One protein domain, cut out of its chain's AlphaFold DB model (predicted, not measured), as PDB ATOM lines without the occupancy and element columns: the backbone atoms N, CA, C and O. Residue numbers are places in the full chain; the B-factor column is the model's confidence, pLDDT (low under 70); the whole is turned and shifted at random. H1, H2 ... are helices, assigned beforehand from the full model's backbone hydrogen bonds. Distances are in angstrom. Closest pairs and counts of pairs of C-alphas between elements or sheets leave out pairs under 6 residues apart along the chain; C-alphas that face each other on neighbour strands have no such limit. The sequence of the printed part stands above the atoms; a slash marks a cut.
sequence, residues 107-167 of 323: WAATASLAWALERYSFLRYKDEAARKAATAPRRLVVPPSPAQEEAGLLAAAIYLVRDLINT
ATOM      1  N   TRP A 107     133.655  99.197 140.600       69.50
ATOM      2  CA  TRP A 107     132.225  99.397 140.837       69.50
ATOM      3  C   TRP A 107     132.005 100.250 142.093       69.50
ATOM      4  O   TRP A 107     131.216 101.189 142.062       69.50
ATOM      5  N   ALA A 108     132.769 100.004 143.162       66.56
ATOM      6  CA  ALA A 108     132.665 100.771 144.401       66.56
ATOM      7  C   ALA A 108     133.007 102.258 144.196       66.56
ATOM      8  O   ALA A 108     132.293 103.116 144.714       66.56
ATOM      9  N   ALA A 109     134.035 102.577 143.396       69.75
ATOM     10  CA  ALA A 109     134.359 103.957 143.021       69.75
ATOM     11  C   ALA A 109     133.232 104.575 142.189       69.75
ATOM     12  O   ALA A 109     132.781 105.683 142.457       69.75
ATOM     13  N   THR A 110     132.740 103.826 141.202       76.38
ATOM     14  CA  THR A 110     131.717 104.284 140.258       76.38
ATOM     15  C   THR A 110     130.390 104.550 140.965       76.38
ATOM     16  O   THR A 110     129.776 105.588 140.745       76.38
ATOM     17  N   ALA A 111     129.964 103.655 141.856       76.25
ATOM     18  CA  ALA A 111     128.764 103.809 142.667       76.25
ATOM     19  C   ALA A 111     128.908 104.951 143.682       76.25
ATOM     20  O   ALA A 111     127.977 105.738 143.844       76.25
ATOM     21  N   SER A 112     130.079 105.086 144.315       77.88
ATOM     22  CA  SER A 112     130.359 106.195 145.236       77.88
ATOM     23  C   SER A 112     130.323 107.541 144.517       77.88
ATOM     24  O   SER A 112     129.671 108.472 144.985       77.88
ATOM     25  N   LEU A 113     130.952 107.629 143.342       83.12
ATOM     26  CA  LEU A 113     130.935 108.823 142.507       83.12
ATOM     27  C   LEU A 113     129.520 109.117 142.003       83.12
ATOM     28  O   LEU A 113     129.069 110.250 142.098       83.12
ATOM     29  N   ALA A 114     128.789 108.119 141.506       84.69
ATOM     30  CA  ALA A 114     127.418 108.299 141.034       84.69
ATOM     31  C   ALA A 114     126.489 108.795 142.152       84.69
ATOM     32  O   ALA A 114     125.720 109.731 141.931       84.69
ATOM     33  N   TRP A 115     126.601 108.220 143.356       84.00
ATOM     34  CA  TRP A 115     125.875 108.697 144.530       84.00
ATOM     35  C   TRP A 115     126.236 110.143 144.843       84.00
ATOM     36  O   TRP A 115     125.340 110.973 144.974       84.00
ATOM     37  N   ALA A 116     127.533 110.460 144.910       84.19
ATOM     38  CA  ALA A 116     128.000 111.821 145.120       84.19
ATOM     39  C   ALA A 116     127.376 112.764 144.084       84.19
ATOM     40  O   ALA A 116     126.706 113.713 144.447       84.19
ATOM     41  N   LEU A 117     127.471 112.454 142.792       87.62
ATOM     42  CA  LEU A 117     126.946 113.300 141.722       87.62
ATOM     43  C   LEU A 117     125.421 113.488 141.743       87.62
ATOM     44  O   LEU A 117     124.970 114.534 141.267       87.62
ATOM     45  N   GLU A 118     124.648 112.533 142.276       86.94
ATOM     46  CA  GLU A 118     123.200 112.681 142.522       86.94
ATOM     47  C   GLU A 118     122.912 113.700 143.622       86.94
ATOM     48  O   GLU A 118     121.935 114.443 143.532       86.94
ATOM     49  N   ARG A 119     123.791 113.797 144.627       86.12
ATOM     50  CA  ARG A 119     123.643 114.771 145.712       86.12
ATOM     51  C   ARG A 119     123.900 116.208 145.265       86.12
ATOM     52  O   ARG A 119     123.584 117.126 146.021       86.12
ATOM     53  N   TYR A 120     124.459 116.431 144.074       87.38
ATOM     54  CA  TYR A 120     124.773 117.777 143.606       87.38
ATOM     55  C   TYR A 120     123.505 118.624 143.506       87.38
ATOM     56  O   TYR A 120     122.534 118.257 142.847       87.38
ATOM     57  N   SER A 121     123.531 119.805 144.115       87.88
ATOM     58  CA  SER A 121     122.460 120.787 144.004       87.88
ATOM     59  C   SER A 121     123.046 122.189 143.997       87.88
ATOM     60  O   SER A 121     123.762 122.576 144.915       87.88
ATOM     61  N   PHE A 122     122.704 122.980 142.978       90.38
ATOM     62  CA  PHE A 122     123.128 124.375 142.899       90.38
ATOM     63  C   PHE A 122     122.166 125.274 143.680       90.38
ATOM     64  O   PHE A 122     121.092 125.641 143.194       90.38
ATOM     65  N   LEU A 123     122.538 125.606 144.917       90.06
ATOM     66  CA  LEU A 123     121.637 126.236 145.890       90.06
ATOM     67  C   LEU A 123     121.931 127.717 146.177       90.06
ATOM     68  O   LEU A 123     121.171 128.355 146.909       90.06
ATOM     69  N   ARG A 124     122.983 128.286 145.572       89.31
ATOM     70  CA  ARG A 124     123.467 129.662 145.814       89.31
ATOM     71  C   ARG A 124     122.360 130.725 145.757       89.31
ATOM     72  O   ARG A 124     122.334 131.628 146.583       89.31
ATOM     73  N   TYR A 125     121.400 130.563 144.845       90.75
ATOM     74  CA  TYR A 125     120.294 131.506 144.605       90.75
ATOM     75  C   TYR A 125     118.934 131.027 145.128       90.75
ATOM     76  O   TYR A 125     117.896 131.565 144.751       90.75
ATOM     77  N   LYS A 126     118.912 129.964 145.934       89.75
ATOM     78  CA  LYS A 126     117.692 129.444 146.558       89.75
ATOM     79  C   LYS A 126     117.509 130.032 147.951       89.75
ATOM     80  O   LYS A 126     118.499 130.368 148.599       89.75
ATOM     81  N   ASP A 127     116.259 130.135 148.390       90.44
ATOM     82  CA  ASP A 127     115.925 130.514 149.763       90.44
ATOM     83  C   ASP A 127     116.333 129.425 150.773       90.44
ATOM     84  O   ASP A 127     116.722 128.308 150.414       90.44
ATOM     85  N   GLU A 128     116.274 129.766 152.057       87.25
ATOM     86  CA  GLU A 128     116.678 128.875 153.145       87.25
ATOM     87  C   GLU A 128     115.827 127.599 153.219       87.25
ATOM     88  O   GLU A 128     116.356 126.516 153.472       87.25
ATOM     89  N   ALA A 129     114.524 127.693 152.943       87.56
ATOM     90  CA  ALA A 129     113.622 126.548 152.980       87.56
ATOM     91  C   ALA A 129     113.976 125.522 151.891       87.56
ATOM     92  O   ALA A 129     114.097 124.327 152.171       87.56
ATOM     93  N   ALA A 130     114.215 125.989 150.665       84.31
ATOM     94  CA  ALA A 130     114.657 125.171 149.545       84.31
ATOM     95  C   ALA A 130     116.054 124.582 149.786       84.31
ATOM     96  O   ALA A 130     116.276 123.409 149.478       84.31
ATOM     97  N   ARG A 131     116.979 125.353 150.381       83.19
ATOM     98  CA  ARG A 131     118.294 124.844 150.806       83.19
ATOM     99  C   ARG A 131     118.133 123.689 151.791       83.19
ATOM    100  O   ARG A 131     118.624 122.599 151.522       83.19
ATOM    101  N   LYS A 132     117.372 123.899 152.869       80.56
ATOM    102  CA  LYS A 132     117.126 122.896 153.916       80.56
ATOM    103  C   LYS A 132     116.479 121.622 153.370       80.56
ATOM    104  O   LYS A 132     116.842 120.524 153.786       80.56
ATOM    105  N   ALA A 133     115.532 121.756 152.439       79.75
ATOM    106  CA  ALA A 133     114.884 120.616 151.797       79.75
ATOM    107  C   ALA A 133     115.860 119.804 150.927       79.75
ATOM    108  O   ALA A 133     115.836 118.573 150.958       79.75
ATOM    109  N   ALA A 134     116.742 120.475 150.180       76.25
ATOM    110  CA  ALA A 134     117.733 119.823 149.324       76.25
ATOM    111  C   ALA A 134     118.868 119.150 150.120       76.25
ATOM    112  O   ALA A 134     119.370 118.098 149.718       76.25
ATOM    113  N   THR A 135     119.237 119.709 151.276       68.50
ATOM    114  CA  THR A 135     120.330 119.213 152.130       68.50
ATOM    115  C   THR A 135     119.912 118.115 153.111       68.50
ATOM    116  O   THR A 135     120.690 117.768 153.999       68.50
ATOM    117  N   ALA A 136     118.707 117.544 152.988       66.06
ATOM    118  CA  ALA A 136     118.300 116.414 153.824       66.06
ATOM    119  C   ALA A 136     119.347 115.271 153.735       66.06
ATOM    120  O   ALA A 136     119.767 114.915 152.625       66.06
ATOM    121  N   PRO A 137     119.804 114.699 154.869       62.12
ATOM    122  CA  PRO A 137     121.001 113.862 154.913       62.12
ATOM    123  C   PRO A 137     120.743 112.472 154.324       62.12
ATOM    124  O   PRO A 137     120.427 111.517 155.028       62.12
ATOM    125  N   ARG A 138     120.912 112.345 153.008       72.56
ATOM    126  CA  ARG A 138     121.077 111.057 152.329       72.56
ATOM    127  C   ARG A 138     122.571 110.810 152.165       72.56
ATOM    128  O   ARG A 138     123.208 111.434 151.320       72.56
ATOM    129  N   ARG A 139     123.129 109.949 153.015       76.12
ATOM    130  CA  ARG A 139     124.563 109.631 153.051       76.12
ATOM    131  C   ARG A 139     124.760 108.181 152.634       76.12
ATOM    132  O   ARG A 139     124.059 107.308 153.143       76.12
ATOM    133  N   LEU A 140     125.710 107.938 151.738       77.25
ATOM    134  CA  LEU A 140     126.171 106.592 151.422       77.25
ATOM    135  C   LEU A 140     127.404 106.290 152.271       77.25
ATOM    136  O   LEU A 140     128.378 107.046 152.264       77.25
ATOM    137  N   VAL A 141     127.340 105.182 153.003       75.62
ATOM    138  CA  VAL A 141     128.464 104.654 153.776       75.62
ATOM    139  C   VAL A 141     129.051 103.490 152.996       75.62
ATOM    140  O   VAL A 141     128.362 102.507 152.738       75.62
ATOM    141  N   VAL A 142     130.323 103.600 152.634       72.00
ATOM    142  CA  VAL A 142     131.103 102.514 152.031       72.00
ATOM    143  C   VAL A 142     132.401 102.327 152.821       72.00
ATOM    144  O   VAL A 142     132.856 103.273 153.474       72.00
ATOM    145  N   PRO A 143     132.997 101.123 152.808       70.25
ATOM    146  CA  PRO A 143     134.288 100.890 153.441       70.25
ATOM    147  C   PRO A 143     135.393 101.785 152.853       70.25
ATOM    148  O   PRO A 143     135.386 102.016 151.638       70.25
ATOM    149  N   PRO A 144     136.363 102.229 153.674       71.94
ATOM    150  CA  PRO A 144     137.523 102.964 153.188       71.94
ATOM    151  C   PRO A 144     138.272 102.204 152.091       71.94
ATOM    152  O   PRO A 144     138.613 101.031 152.272       71.94
ATOM    153  N   SER A 145     138.524 102.850 150.951       74.19
ATOM    154  CA  SER A 145     139.339 102.283 149.868       74.19
ATOM    155  C   SER A 145     139.914 103.375 148.955       74.19
ATOM    156  O   SER A 145     139.285 104.424 148.810       74.19
ATOM    157  N   PRO A 146     141.034 103.124 148.248       79.31
ATOM    158  CA  PRO A 146     141.586 104.087 147.285       79.31
ATOM    159  C   PRO A 146     140.576 104.519 146.208       79.31
ATOM    160  O   PRO A 146     140.499 105.682 145.835       79.31
ATOM    161  N   ALA A 147     139.741 103.580 145.761       75.31
ATOM    162  CA  ALA A 147     138.646 103.817 144.818       75.31
ATOM    163  C   ALA A 147     137.606 104.824 145.348       75.31
ATOM    164  O   ALA A 147     137.017 105.601 144.599       75.31
ATOM    165  N   GLN A 148     137.354 104.792 146.652       75.12
ATOM    166  CA  GLN A 148     136.409 105.671 147.322       75.12
ATOM    167  C   GLN A 148     137.002 107.068 147.564       75.12
ATOM    168  O   GLN A 148     136.295 108.058 147.385       75.12
ATOM    169  N   GLU A 149     138.290 107.157 147.893       79.06
ATOM    170  CA  GLU A 149     139.028 108.427 147.954       79.06
ATOM    171  C   GLU A 149     139.055 109.121 146.581       79.06
ATOM    172  O   GLU A 149     138.719 110.302 146.472       79.06
ATOM    173  N   GLU A 150     139.345 108.368 145.515       82.75
ATOM    174  CA  GLU A 150     139.305 108.858 144.134       82.75
ATOM    175  C   GLU A 150     137.911 109.386 143.754       82.75
ATOM    176  O   GLU A 150     137.783 110.474 143.189       82.75
ATOM    177  N   ALA A 151     136.848 108.659 144.107       83.06
ATOM    178  CA  ALA A 151     135.476 109.088 143.848       83.06
ATOM    179  C   ALA A 151     135.118 110.404 144.561       83.06
ATOM    180  O   ALA A 151     134.474 111.266 143.960       83.06
ATOM    181  N   GLY A 152     135.540 110.572 145.819       82.50
ATOM    182  CA  GLY A 152     135.348 111.815 146.570       82.50
ATOM    183  C   GLY A 152     136.054 112.998 145.906       82.50
ATOM    184  O   GLY A 152     135.440 114.044 145.683       82.50
ATOM    185  N   LEU A 153     137.307 112.792 145.495       86.50
ATOM    186  CA  LEU A 153     138.100 113.798 144.796       86.50
ATOM    187  C   LEU A 153     137.464 114.226 143.463       86.50
ATOM    188  O   LEU A 153     137.303 115.418 143.185       86.50
ATOM    189  N   LEU A 154     137.059 113.256 142.640       89.25
ATOM    190  CA  LEU A 154     136.391 113.528 141.368       89.25
ATOM    191  C   LEU A 154     135.053 114.244 141.572       89.25
ATOM    192  O   LEU A 154     134.730 115.162 140.816       89.25
ATOM    193  N   ALA A 155     134.281 113.869 142.595       89.56
ATOM    194  CA  ALA A 155     133.021 114.531 142.911       89.56
ATOM    195  C   ALA A 155     133.231 116.009 143.271       89.56
ATOM    196  O   ALA A 155     132.561 116.863 142.689       89.56
ATOM    197  N   ALA A 156     134.189 116.321 144.151       85.88
ATOM    198  CA  ALA A 156     134.516 117.696 144.536       85.88
ATOM    199  C   ALA A 156     134.928 118.549 143.321       85.88
ATOM    200  O   ALA A 156     134.416 119.653 143.119       85.88
ATOM    201  N   ALA A 157     135.767 118.002 142.439       92.31
ATOM    202  CA  ALA A 157     136.163 118.678 141.207       92.31
ATOM    203  C   ALA A 157     134.981 118.916 140.253       92.31
ATOM    204  O   ALA A 157     134.832 120.006 139.699       92.31
ATOM    205  N   ILE A 158     134.104 117.925 140.069       95.31
ATOM    206  CA  ILE A 158     132.911 118.064 139.222       95.31
ATOM    207  C   ILE A 158     131.935 119.087 139.813       95.31
ATOM    208  O   ILE A 158     131.305 119.832 139.061       95.31
ATOM    209  N   TYR A 159     131.812 119.154 141.137       93.38
ATOM    210  CA  TYR A 159     130.992 120.151 141.820       93.38
ATOM    211  C   TYR A 159     131.515 121.558 141.562       93.38
ATOM    212  O   TYR A 159     130.740 122.400 141.118       93.38
ATOM    213  N   LEU A 160     132.824 121.779 141.727       94.12
ATOM    214  CA  LEU A 160     133.472 123.045 141.387       94.12
ATOM    215  C   LEU A 160     133.173 123.446 139.935       94.12
ATOM    216  O   LEU A 160     132.713 124.557 139.677       94.12
ATOM    217  N   VAL A 161     133.365 122.525 138.983       98.12
ATOM    218  CA  VAL A 161     133.081 122.774 137.559       98.12
ATOM    219  C   VAL A 161     131.619 123.168 137.343       98.12
ATOM    220  O   VAL A 161     131.332 124.136 136.634       98.12
ATOM    221  N   ARG A 162     130.682 122.422 137.939       98.00
ATOM    222  CA  ARG A 162     129.244 122.684 137.808       98.00
ATOM    223  C   ARG A 162     128.858 124.012 138.447       98.00
ATOM    224  O   ARG A 162     128.082 124.739 137.839       98.00
ATOM    225  N   ASP A 163     129.394 124.349 139.613       96.56
ATOM    226  CA  ASP A 163     129.104 125.602 140.313       96.56
ATOM    227  C   ASP A 163     129.579 126.809 139.518       96.56
ATOM    228  O   ASP A 163     128.810 127.753 139.324       96.56
ATOM    229  N   LEU A 164     130.799 126.748 138.986       98.19
ATOM    230  CA  LEU A 164     131.323 127.771 138.091       98.19
ATOM    231  C   LEU A 164     130.404 127.943 136.870       98.19
ATOM    232  O   LEU A 164     129.893 129.028 136.630       98.19
ATOM    233  N   ILE A 165     130.071 126.866 136.155       98.69
ATOM    234  CA  ILE A 165     129.202 126.941 134.963       98.69
ATOM    235  C   ILE A 165     127.765 127.396 135.297       98.69
ATOM    236  O   ILE A 165     127.099 128.059 134.492       98.69
ATOM    237  N   ASN A 166     127.242 127.008 136.460       98.19
ATOM    238  CA  ASN A 166     125.879 127.326 136.873       98.19
ATOM    239  C   ASN A 166     125.738 128.752 137.405       98.19
ATOM    240  O   ASN A 166     124.637 129.311 137.304       98.19
ATOM    241  N   THR A 167     126.815 129.349 137.913       98.38
ATOM    242  CA  THR A 167     126.824 130.735 138.383       98.38
ATOM    243  C   THR A 167     126.474 131.680 137.217       98.38
ATOM    244  O   THR A 167     127.049 131.568 136.134       98.38
TER     245      THR A 167
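Overview. This is residues 107 to 167 of the 323 residues of the protein "Putative cytosol aminopeptidase" of Auxenochlorella protothecoides (UniProt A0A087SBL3). The longest helix, H3, and H1 lie side by side, running the same way and closest near their first residues, while the short helix H2 sits apart from both of them. The chain goes on from the last residues of H1 to H2, and a long link then folds back to where H3 begins. The printed part has 61 residues, with three named helices in the order H1, H2, H3 and no named strand; the class is all helix, with 41 residues in the helices. The whole is only just loose, close to compact, with a radius of gyration of the C-alphas of 12.9 A, and only just flat, spanning 36 by 24 by 13 A.

Arrangement. H3, residues 146 to 166, touches H1, residues 107 to 119, with 19 pairs of C-alphas within 8 A. Their closest C-alphas are those of Ala 109 and Ala 147, 4.7 A apart. The two helices run the same way at a shallow tilt of 29 degrees, and their centres are 10.5 A apart. H2, residues 128 to 134, is apart from H1 and from H3. In H1, H2 and H3, every O i to N i+4 pair of the backbone is within hydrogen-bond range.

Along the chain. H3 has 21 residues and measures 29.9 A from C-alpha 146 at (141.586, 104.087, 147.285) to C-alpha 166 at (125.879, 127.326, 136.873). H1 has 13 residues and measures 18.3 A, beginning with C-alpha 107 at (132.225, 99.397, 140.837). H2 has 7 residues and measures 9.9 A.

Size, cuts and confidence. The two C-alphas farthest apart are those of Asp 127 and Pro 146, 36.9 A. The link from H1 to H2, 8 residues, is short, and that from H2 to H3, 11 residues, is long. The printed part has no cut. The mean pLDDT of the printed part is 83.3, and residues 107 to 109 and 135 to 137 are under 70.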